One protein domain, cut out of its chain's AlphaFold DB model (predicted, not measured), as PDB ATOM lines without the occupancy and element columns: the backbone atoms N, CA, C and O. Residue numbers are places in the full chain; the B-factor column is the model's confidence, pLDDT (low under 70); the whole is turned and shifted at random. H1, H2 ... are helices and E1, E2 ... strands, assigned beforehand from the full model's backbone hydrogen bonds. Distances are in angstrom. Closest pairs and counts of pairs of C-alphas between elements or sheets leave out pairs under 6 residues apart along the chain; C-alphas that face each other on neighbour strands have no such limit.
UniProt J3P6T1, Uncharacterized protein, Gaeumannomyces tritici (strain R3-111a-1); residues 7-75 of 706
ATOM      1  N   THR A   7      27.551  27.310  12.690       68.75
ATOM      2  CA  THR A   7      26.707  27.568  13.852       68.75
ATOM      3  C   THR A   7      25.347  28.033  13.346       68.75
ATOM      4  O   THR A   7      25.253  28.897  12.471       68.75
ATOM      5  N   ALA A   8      24.268  27.451  13.864       54.25
ATOM      6  CA  ALA A   8      22.930  27.944  13.569       54.25
ATOM      7  C   ALA A   8      22.728  29.301  14.258       54.25
ATOM      8  O   ALA A   8      22.911  29.416  15.471       54.25
ATOM      9  N   VAL A   9      22.336  30.324  13.495       53.56
ATOM     10  CA  VAL A   9      22.035  31.655  14.032       53.56
ATOM     11  C   VAL A   9      20.531  31.890  13.961       53.56
ATOM     12  O   VAL A   9      19.968  32.076  12.883       53.56
ATOM     13  N   GLY A  10      19.884  31.891  15.128       52.31
ATOM     14  CA  GLY A  10      18.459  32.189  15.287       52.31
ATOM     15  C   GLY A  10      17.700  31.153  16.119       52.31
ATOM     16  O   GLY A  10      18.225  30.104  16.483       52.31
ATOM     17  N   SER A  11      16.447  31.473  16.441       48.91
ATOM     18  CA  SER A  11      15.514  30.565  17.113       48.91
ATOM     19  C   SER A  11      15.255  29.328  16.249       48.91
ATOM     20  O   SER A  11      15.108  29.458  15.031       48.91
ATOM     21  N   ALA A  12      15.137  28.149  16.868       47.41
ATOM     22  CA  ALA A  12      14.730  26.931  16.169       47.41
ATOM     23  C   ALA A  12      13.433  27.178  15.366       47.41
ATOM     24  O   ALA A  12      12.522  27.833  15.893       47.41
ATOM     25  N   PRO A  13      13.342  26.709  14.107       50.41
ATOM     26  CA  PRO A  13      12.156  26.923  13.294       50.41
ATOM     27  C   PRO A  13      10.934  26.328  13.994       50.41
ATOM     28  O   PRO A  13      10.963  25.194  14.476       50.41
ATOM     29  N   GLN A  14       9.860  27.110  14.073       50.38
ATOM     30  CA  GLN A  14       8.574  26.598  14.524       50.38
ATOM     31  C   GLN A  14       7.902  25.915  13.336       50.38
ATOM     32  O   GLN A  14       7.788  26.500  12.259       50.38
ATOM     33  N   VAL A  15       7.489  24.665  13.533       53.66
ATOM     34  CA  VAL A  15       6.649  23.957  12.568       53.66
ATOM     35  C   VAL A  15       5.244  24.526  12.717       53.66
ATOM     36  O   VAL A  15       4.621  24.381  13.774       53.66
ATOM     37  N   GLU A  16       4.765  25.229  11.694       67.94
ATOM     38  CA  GLU A  16       3.389  25.707  11.680       67.94
ATOM     39  C   GLU A  16       2.422  24.524  11.559       67.94
ATOM     40  O   GLU A  16       2.786  23.417  11.159       67.94
ATOM     41  N   LYS A  17       1.159  24.734  11.942       62.44
ATOM     42  CA  LYS A  17       0.151  23.660  12.005       62.44
ATOM     43  C   LYS A  17      -0.117  22.971  10.662       62.44
ATOM     44  O   LYS A  17      -0.732  21.910  10.656       62.44
ATOM     45  N   ASP A  18       0.304  23.567   9.552       65.75
ATOM     46  CA  ASP A  18       0.181  23.025   8.199       65.75
ATOM     47  C   ASP A  18       1.430  22.256   7.721       65.75
ATOM     48  O   ASP A  18       1.458  21.771   6.593       65.75
ATOM     49  N   GLY A  19       2.450  22.118   8.576       54.66
ATOM     50  CA  GLY A  19       3.712  21.456   8.250       54.66
ATOM     51  C   GLY A  19       4.724  22.350   7.528       54.66
ATOM     52  O   GLY A  19       5.807  21.874   7.187       54.66
ATOM     53  N   SER A  20       4.417  23.632   7.304       55.47
ATOM     54  CA  SER A  20       5.382  24.592   6.770       55.47
ATOM     55  C   SER A  20       6.326  25.110   7.868       55.47
ATOM     56  O   SER A  20       5.958  25.233   9.038       55.47
ATOM     57  N   MET A  21       7.583  25.385   7.506       51.97
ATOM     58  CA  MET A  21       8.538  26.055   8.397       51.97
ATOM     59  C   MET A  21       8.532  27.557   8.107       51.97
ATOM     60  O   MET A  21       8.807  27.967   6.979       51.97
ATOM     61  N   SER A  22       8.253  28.384   9.117       47.03
ATOM     62  CA  SER A  22       8.055  29.831   8.938       47.03
ATOM     63  C   SER A  22       9.310  30.700   9.063       47.03
ATOM     64  O   SER A  22       9.227  31.927   8.980       47.03
ATOM     65  N   SER A  23      10.503  30.109   9.186       52.75
ATOM     66  CA  SER A  23      11.758  30.866   9.234       52.75
ATOM     67  C   SER A  23      12.876  30.245   8.395       52.75
ATOM     68  O   SER A  23      13.035  29.029   8.301       52.75
ATOM     69  N   LYS A  24      13.679  31.115   7.767       48.12
ATOM     70  CA  LYS A  24      14.937  30.732   7.116       48.12
ATOM     71  C   LYS A  24      15.971  30.442   8.203       48.12
ATOM     72  O   LYS A  24      16.257  31.323   9.010       48.12
ATOM     73  N   VAL A  25      16.545  29.242   8.202       43.69
ATOM     74  CA  VAL A  25      17.723  28.931   9.021       43.69
ATOM     75  C   VAL A  25      18.928  29.608   8.375       43.69
ATOM     76  O   VAL A  25      19.305  29.273   7.252       43.69
ATOM     77  N   SER A  26      19.513  30.579   9.072       52.19
ATOM     78  CA  SER A  26      20.784  31.185   8.680       52.19
ATOM     79  C   SER A  26      21.915  30.402   9.341       52.19
ATOM     80  O   SER A  26      21.965  30.285  10.565       52.19
ATOM     81  N   LEU A  27      22.817  29.850   8.534       54.12
ATOM     82  CA  LEU A  27      24.054  29.232   9.008       54.12
ATOM     83  C   LEU A  27      25.155  30.294   8.990       54.12
ATOM     84  O   LEU A  27      25.409  30.889   7.942       54.12
ATOM     85  N   SER A  28      25.804  30.539  10.126       75.50
ATOM     86  CA  SER A  28      27.067  31.282  10.167       75.50
ATOM     87  C   SER A  28      28.233  30.307  10.186       75.50
ATOM     88  O   SER A  28      28.098  29.174  10.638       75.50
ATOM     89  N   LEU A  29      29.398  30.743   9.720       82.56
ATOM     90  CA  LEU A  29      30.628  29.978   9.894       82.56
ATOM     91  C   LEU A  29      30.974  29.884  11.382       82.56
ATOM     92  O   LEU A  29      30.875  30.875  12.108       82.56
ATOM     93  N   ASN A  30      31.395  28.703  11.825       85.31
ATOM     94  CA  ASN A  30      31.904  28.511  13.174       85.31
ATOM     95  C   ASN A  30      33.369  28.970  13.240       85.31
ATOM     96  O   ASN A  30      34.288  28.190  12.986       85.31
ATOM     97  N   LEU A  31      33.585  30.243  13.581       86.00
ATOM     98  CA  LEU A  31      34.923  30.835  13.722       86.00
ATOM     99  C   LEU A  31      35.703  30.307  14.941       86.00
ATOM    100  O   LEU A  31      36.860  30.665  15.116       86.00
ATOM    101  N   GLU A  32      35.116  29.444  15.773       81.94
ATOM    102  CA  GLU A  32      35.833  28.743  16.848       81.94
ATOM    103  C   GLU A  32      36.392  27.387  16.381       81.94
ATOM    104  O   GLU A  32      37.211  26.766  17.060       81.94
ATOM    105  N   SER A  33      35.973  26.905  15.205       79.50
ATOM    106  CA  SER A  33      36.400  25.613  14.675       79.50
ATOM    107  C   SER A  33      37.796  25.706  14.072       79.50
ATOM    108  O   SER A  33      37.980  26.303  13.020       79.50
ATOM    109  N   ILE A  34      38.790  25.047  14.669       73.69
ATOM    110  CA  ILE A  34      40.153  24.948  14.103       73.69
ATOM    111  C   ILE A  34      40.142  24.267  12.718       73.69
ATOM    112  O   ILE A  34      40.976  24.560  11.861       73.69
ATOM    113  N   GLN A  35      39.162  23.394  12.458       69.44
ATOM    114  CA  GLN A  35      39.006  22.731  11.159       69.44
ATOM    115  C   GLN A  35      38.639  23.720  10.042       69.44
ATOM    116  O   GLN A  35      38.998  23.484   8.890       69.44
ATOM    117  N   LEU A  36      37.979  24.844  10.355       80.00
ATOM    118  CA  LEU A  36      37.619  25.857   9.361       80.00
ATOM    119  C   LEU A  36      38.862  26.478   8.705       80.00
ATOM    120  O   LEU A  36      38.884  26.627   7.487       80.00
ATOM    121  N   ALA A  37      39.917  26.774   9.470       75.19
ATOM    122  CA  ALA A  37      41.180  27.277   8.929       75.19
ATOM    123  C   ALA A  37      41.818  26.278   7.955       75.19
ATOM    124  O   ALA A  37      42.263  26.668   6.877       75.19
ATOM    125  N   LYS A  38      41.803  24.984   8.291       73.31
ATOM    126  CA  LYS A  38      42.295  23.925   7.401       73.31
ATOM    127  C   LYS A  38      41.516  23.898   6.084       73.31
ATOM    128  O   LYS A  38      42.133  23.954   5.025       73.31
ATOM    129  N   TYR A  39      40.183  23.889   6.137       75.88
ATOM    130  CA  TYR A  39      39.366  23.886   4.921       75.88
ATOM    131  C   TYR A  39      39.495  25.173   4.110       75.88
ATOM    132  O   TYR A  39      39.489  25.109   2.888       75.88
ATOM    133  N   LEU A  40      39.639  26.337   4.749       78.69
ATOM    134  CA  LEU A  40      39.892  27.595   4.041       78.69
ATOM    135  C   LEU A  40      41.276  27.608   3.387       78.69
ATOM    136  O   LEU A  40      41.401  28.103   2.274       78.69
ATOM    137  N   SER A  41      42.287  27.017   4.028       72.25
ATOM    138  CA  SER A  41      43.614  26.813   3.439       72.25
ATOM    139  C   SER A  41      43.539  25.902   2.209       72.25
ATOM    140  O   SER A  41      43.966  26.285   1.121       72.25
ATOM    141  N   GLU A  42      42.895  24.739   2.337       62.75
ATOM    142  CA  GLU A  42      42.685  23.797   1.232       62.75
ATOM    143  C   GLU A  42      41.832  24.405   0.111       62.75
ATOM    144  O   GLU A  42      42.153  24.251  -1.059       62.75
ATOM    145  N   ALA A  43      40.777  25.152   0.432       67.62
ATOM    146  CA  ALA A  43      39.951  25.815  -0.569       67.62
ATOM    147  C   ALA A  43      40.701  26.966  -1.255       67.62
ATOM    148  O   ALA A  43      40.569  27.130  -2.465       67.62
ATOM    149  N   SER A  44      41.545  27.706  -0.524       69.25
ATOM    150  CA  SER A  44      42.389  28.771  -1.084       69.25
ATOM    151  C   SER A  44      43.442  28.257  -2.068       69.25
ATOM    152  O   SER A  44      43.896  28.997  -2.941       69.25
ATOM    153  N   PHE A  45      43.791  26.969  -1.974       53.56
ATOM    154  CA  PHE A  45      44.612  26.288  -2.970       53.56
ATOM    155  C   PHE A  45      43.884  26.144  -4.317       53.56
ATOM    156  O   PHE A  45      44.518  26.254  -5.366       53.56
ATOM    157  N   TYR A  46      42.565  25.920  -4.303       51.44
ATOM    158  CA  TYR A  46      41.751  25.785  -5.515       51.44
ATOM    159  C   TYR A  46      41.217  27.125  -6.035       51.44
ATOM    160  O   TYR A  46      41.084  27.297  -7.245       51.44
ATOM    161  N   ASP A  47      40.935  28.070  -5.137       73.25
ATOM    162  CA  ASP A  47      40.466  29.418  -5.450       73.25
ATOM    163  C   ASP A  47      41.133  30.440  -4.521       73.25
ATOM    164  O   ASP A  47      40.746  30.620  -3.366       73.25
ATOM    165  N   GLN A  48      42.140  31.138  -5.045       71.94
ATOM    166  CA  GLN A  48      42.917  32.116  -4.279       71.94
ATOM    167  C   GLN A  48      42.088  33.325  -3.815       71.94
ATOM    168  O   GLN A  48      42.512  34.023  -2.896       71.94
ATOM    169  N   ASP A  49      40.914  33.575  -4.408       80.44
ATOM    170  CA  ASP A  49      40.045  34.692  -4.031       80.44
ATOM    171  C   ASP A  49      39.048  34.308  -2.915       80.44
ATOM    172  O   ASP A  49      38.435  35.195  -2.315       80.44
ATOM    173  N   ILE A  50      38.936  33.020  -2.549       79.56
ATOM    174  CA  ILE A  50      37.913  32.534  -1.605       79.56
ATOM    175  C   ILE A  50      38.010  33.187  -0.222       79.56
ATOM    176  O   ILE A  50      36.995  33.528   0.379       79.56
ATOM    177  N   ALA A  51      39.227  33.416   0.276       76.06
ATOM    178  CA  ALA A  51      39.455  34.066   1.563       76.06
ATOM    179  C   ALA A  51      39.100  35.562   1.507       76.06
ATOM    180  O   ALA A  51      38.484  36.091   2.432       76.06
ATOM    181  N   ALA A  52      39.420  36.239   0.400       76.44
ATOM    182  CA  ALA A  52      39.051  37.636   0.188       76.44
ATOM    183  C   ALA A  52      37.528  37.808   0.048       76.44
ATOM    184  O   ALA A  52      36.965  38.780   0.557       76.44
ATOM    185  N   ASP A  53      36.854  36.862  -0.601       79.19
ATOM    186  CA  ASP A  53      35.403  36.872  -0.763       79.19
ATOM    187  C   ASP A  53      34.668  36.498   0.532       79.19
ATOM    188  O   ASP A  53      33.658  37.131   0.852       79.19
ATOM    189  N   LEU A  54      35.221  35.593   1.351       80.19
ATOM    190  CA  LEU A  54      34.723  35.328   2.707       80.19
ATOM    191  C   LEU A  54      34.763  36.588   3.580       80.19
ATOM    192  O   LEU A  54      33.782  36.911   4.252       80.19
ATOM    193  N   VAL A  55      35.872  37.335   3.526       83.88
ATOM    194  CA  VAL A  55      36.030  38.589   4.279       83.88
ATOM    195  C   VAL A  55      35.047  39.662   3.829       83.88
ATOM    196  O   VAL A  55      34.538  40.410   4.665       83.88
ATOM    197  N   LYS A  56      34.741  39.742   2.528       81.50
ATOM    198  CA  LYS A  56      33.696  40.649   2.025       81.50
ATOM    199  C   LYS A  56      32.304  40.234   2.497       81.50
ATOM    200  O   LYS A  56      31.485  41.109   2.763       81.50
ATOM    201  N   ALA A  57      32.036  38.933   2.579       68.81
ATOM    202  CA  ALA A  57      30.739  38.403   2.984       68.81
ATOM    203  C   ALA A  57      30.482  38.549   4.495       68.81
ATOM    204  O   ALA A  57      29.354  38.832   4.895       68.81
ATOM    205  N   ALA A  58      31.516  38.395   5.328       81.69
ATOM    206  CA  ALA A  58      31.428  38.511   6.781       81.69
ATOM    207  C   ALA A  58      32.713  39.144   7.358       81.69
ATOM    208  O   ALA A  58      33.711  38.440   7.521       81.69
ATOM    209  N   PRO A  59      32.713  40.442   7.724       78.75
ATOM    210  CA  PRO A  59      33.909  41.153   8.195       78.75
ATOM    211  C   PRO A  59      34.621  40.505   9.395       78.75
ATOM    212  O   PRO A  59      35.836  40.632   9.530       78.75
ATOM    213  N   GLU A  60      33.879  39.784  10.240       83.56
ATOM    214  CA  GLU A  60      34.379  39.057  11.417       83.56
ATOM    215  C   GLU A  60      35.333  37.905  11.042       83.56
ATOM    216  O   GLU A  60      36.270  37.607  11.780       83.56
ATOM    217  N   THR A  61      35.186  37.320   9.845       86.38
ATOM    218  CA  THR A  61      36.090  36.267   9.337       86.38
ATOM    219  C   THR A  61      37.511  36.779   9.093       86.38
ATOM    220  O   THR A  61      38.459  35.994   9.084       86.38
ATOM    221  N   LYS A  62      37.694  38.098   8.937       88.50
ATOM    222  CA  LYS A  62      38.999  38.708   8.660       88.50
ATOM    223  C   LYS A  62      39.997  38.444   9.777       88.50
ATOM    224  O   LYS A  62      41.143  38.119   9.489       88.50
ATOM    225  N   GLN A  63      39.575  38.600  11.030       88.06
ATOM    226  CA  GLN A  63      40.465  38.397  12.168       88.06
ATOM    227  C   GLN A  63      40.848  36.922  12.303       88.06
ATOM    228  O   GLN A  63      42.027  36.619  12.436       88.06
ATOM    229  N   TYR A  64      39.887  36.013  12.123       88.50
ATOM    230  CA  TYR A  64      40.139  34.574  12.112       88.50
ATOM    231  C   TYR A  64      41.145  34.160  11.022       88.50
ATOM    232  O   TYR A  64      42.104  33.444  11.307       88.50
ATOM    233  N   ILE A  65      40.975  34.653   9.788       84.06
ATOM    234  CA  ILE A  65      41.892  34.384   8.667       84.06
ATOM    235  C   ILE A  65      43.281  34.971   8.943       84.06
ATOM    236  O   ILE A  65      44.280  34.302   8.698       84.06
ATOM    237  N   LEU A  66      43.369  36.184   9.495       82.25
ATOM    238  CA  LEU A  66      44.654  36.779   9.873       82.25
ATOM    239  C   LEU A  66      45.370  35.974  10.962       82.25
ATOM    240  O   LEU A  66      46.578  35.776  10.866       82.25
ATOM    241  N   GLU A  67      44.635  35.502  11.968       84.19
ATOM    242  CA  GLU A  67      45.178  34.731  13.089       84.19
ATOM    243  C   GLU A  67      45.635  33.326  12.672       84.19
ATOM    244  O   GLU A  67      46.657  32.855  13.165       84.19
ATOM    245  N   HIS A  68      44.921  32.670  11.751       83.62
ATOM    246  CA  HIS A  68      45.158  31.256  11.427       83.62
ATOM    247  C   HIS A  68      45.838  31.015  10.071       83.62
ATOM    248  O   HIS A  68      46.473  29.978   9.894       83.62
ATOM    249  N   LEU A  69      45.719  31.939   9.110       80.19
ATOM    250  CA  LEU A  69      46.259  31.809   7.745       80.19
ATOM    251  C   LEU A  69      47.253  32.925   7.373       80.19
ATOM    252  O   LEU A  69      47.988  32.795   6.393       80.19
ATOM    253  N   GLY A  70      47.306  34.006   8.156       86.69
ATOM    254  CA  GLY A  70      48.198  35.143   7.939       86.69
ATOM    255  C   GLY A  70      47.667  36.195   6.956       86.69
ATOM    256  O   GLY A  70      46.674  36.019   6.251       86.69
ATOM    257  N   ASP A  71      48.361  37.330   6.899       82.00
ATOM    258  CA  ASP A  71      48.041  38.510   6.079       82.00
ATOM    259  C   ASP A  71      48.030  38.244   4.567       82.00
ATOM    260  O   ASP A  71      47.232  38.828   3.828       82.00
ATOM    261  N   LYS A  72      48.870  37.317   4.106       73.94
ATOM    262  CA  LYS A  72      48.968  36.931   2.693       73.94
ATOM    263  C   LYS A  72      47.705  36.271   2.143       73.94
ATOM    264  O   LYS A  72      47.459  36.390   0.946       73.94
ATOM    265  N   ALA A  73      46.891  35.640   2.990       78.00
ATOM    266  CA  ALA A  73      45.639  35.008   2.573       78.00
ATOM    267  C   ALA A  73      44.578  36.024   2.096       78.00
ATOM    268  O   ALA A  73      43.599  35.642   1.466       78.00
ATOM    269  N   LEU A  74      44.761  37.326   2.367       73.88
ATOM    270  CA  LEU A  74      43.808  38.384   2.003       73.88
ATOM    271  C   LEU A  74      44.152  39.132   0.705       73.88
ATOM    272  O   LEU A  74      43.438  40.063   0.324       73.88
ATOM    273  N   VAL A  75      45.244  38.776   0.026       74.81
ATOM    274  CA  VAL A  75      45.699  39.490  -1.173       74.81
ATOM    275  C   VAL A  75      44.978  38.950  -2.413       74.81
ATOM    276  O   VAL A  75      45.456  38.017  -3.050       74.81
TER     277      VAL A  75
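This is residues 7 to 75 of the 706 residues of an uncharacterized protein of Gaeumannomyces tritici (strain R3-111a-1) (UniProt J3P6T1). A small head of four helices, H1 to H4, sits at one end, and a long thin hairpin arm reaches away from it; the strands E1 and E2 pair at the arm's base, and the loop of residues 10 to 25 makes its far part. In the head, H2 and H3 form a helical hairpin, H1 crosses both at a large angle, and the short H4 packs on H2. The printed part has 69 residues, with two named strands and then four named helices in the order E1, E2, H1, H2, H3, H4; the sheet is E1 - E2, antiparallel, and the class is mostly helix. The whole is loose, with a radius of gyration of the C-alphas of 15.8 A, and it spans 51 by 21 by 19 A, the arm making much of the length.

E1 is residues 7 to 9, beginning at C-alpha 7 at (26.707, 27.568, 13.852). E2 is residues 26 to 29, 10.0 A long. H1, residues 34 to 46, is the longest helix at 19.7 A and begins at C-alpha 34 at (40.153, 24.948, 14.103). H2 is residues 50 to 57, 10.3 A long, and H3 is residues 61 to 69, 11.2 A long. H4, residues 71 to 74, ends at C-alpha 74 at (43.808, 38.384, 2.003).

E1 and E2 are a hairpin, antiparallel at 141 degrees, with N 7 and O 28 at 2.8 A and N 9 and O 26 at 3.0 A, within hydrogen-bond range. E1 is apart from the four helices; E2 is apart from H2 and H4, and only just from H3, at 8.3 A. H1 touches H2 with residues 40 to 44 alone, at a steep tilt of 64 degrees, opposite ways; the closest C-alphas, of Ser 44 and Ile 50, are 5.9 A apart. H1 touches H3 with residues 37 to 41 alone, about perpendicular at 86 degrees; the closest C-alphas, of Ala 37 and His 68, are 6.2 A apart. H2 and H3, a helical hairpin, touch at a shallow tilt of 25 degrees, opposite ways, with the closest C-alphas, of Val 55 and Lys 62, 5.3 A apart. H4 touches H2, where the closest C-alphas, of Ala 52 and Leu 74, are 5.1 A apart. H3 and H4 only just touch, only at the corner, with 3 pairs of C-alphas within 8 A, the closest those of Ile 65 and Ala 73 at 7.2 A. Every O i to N i+4 pair is within hydrogen-bond range in H2 and H3, and 7 of 9 are in H1; H4 is too short for such a pair.

The two C-alphas farthest apart, of Lys 17 and Lys 72, are 51.4 A apart. The printed part has no cut. The link from E1 to E2, 16 residues, is long; the other links are tight. The mean pLDDT of the printed part is 70.4, and residues 7 to 27, 35, 42 to 46 and 57 are under 70.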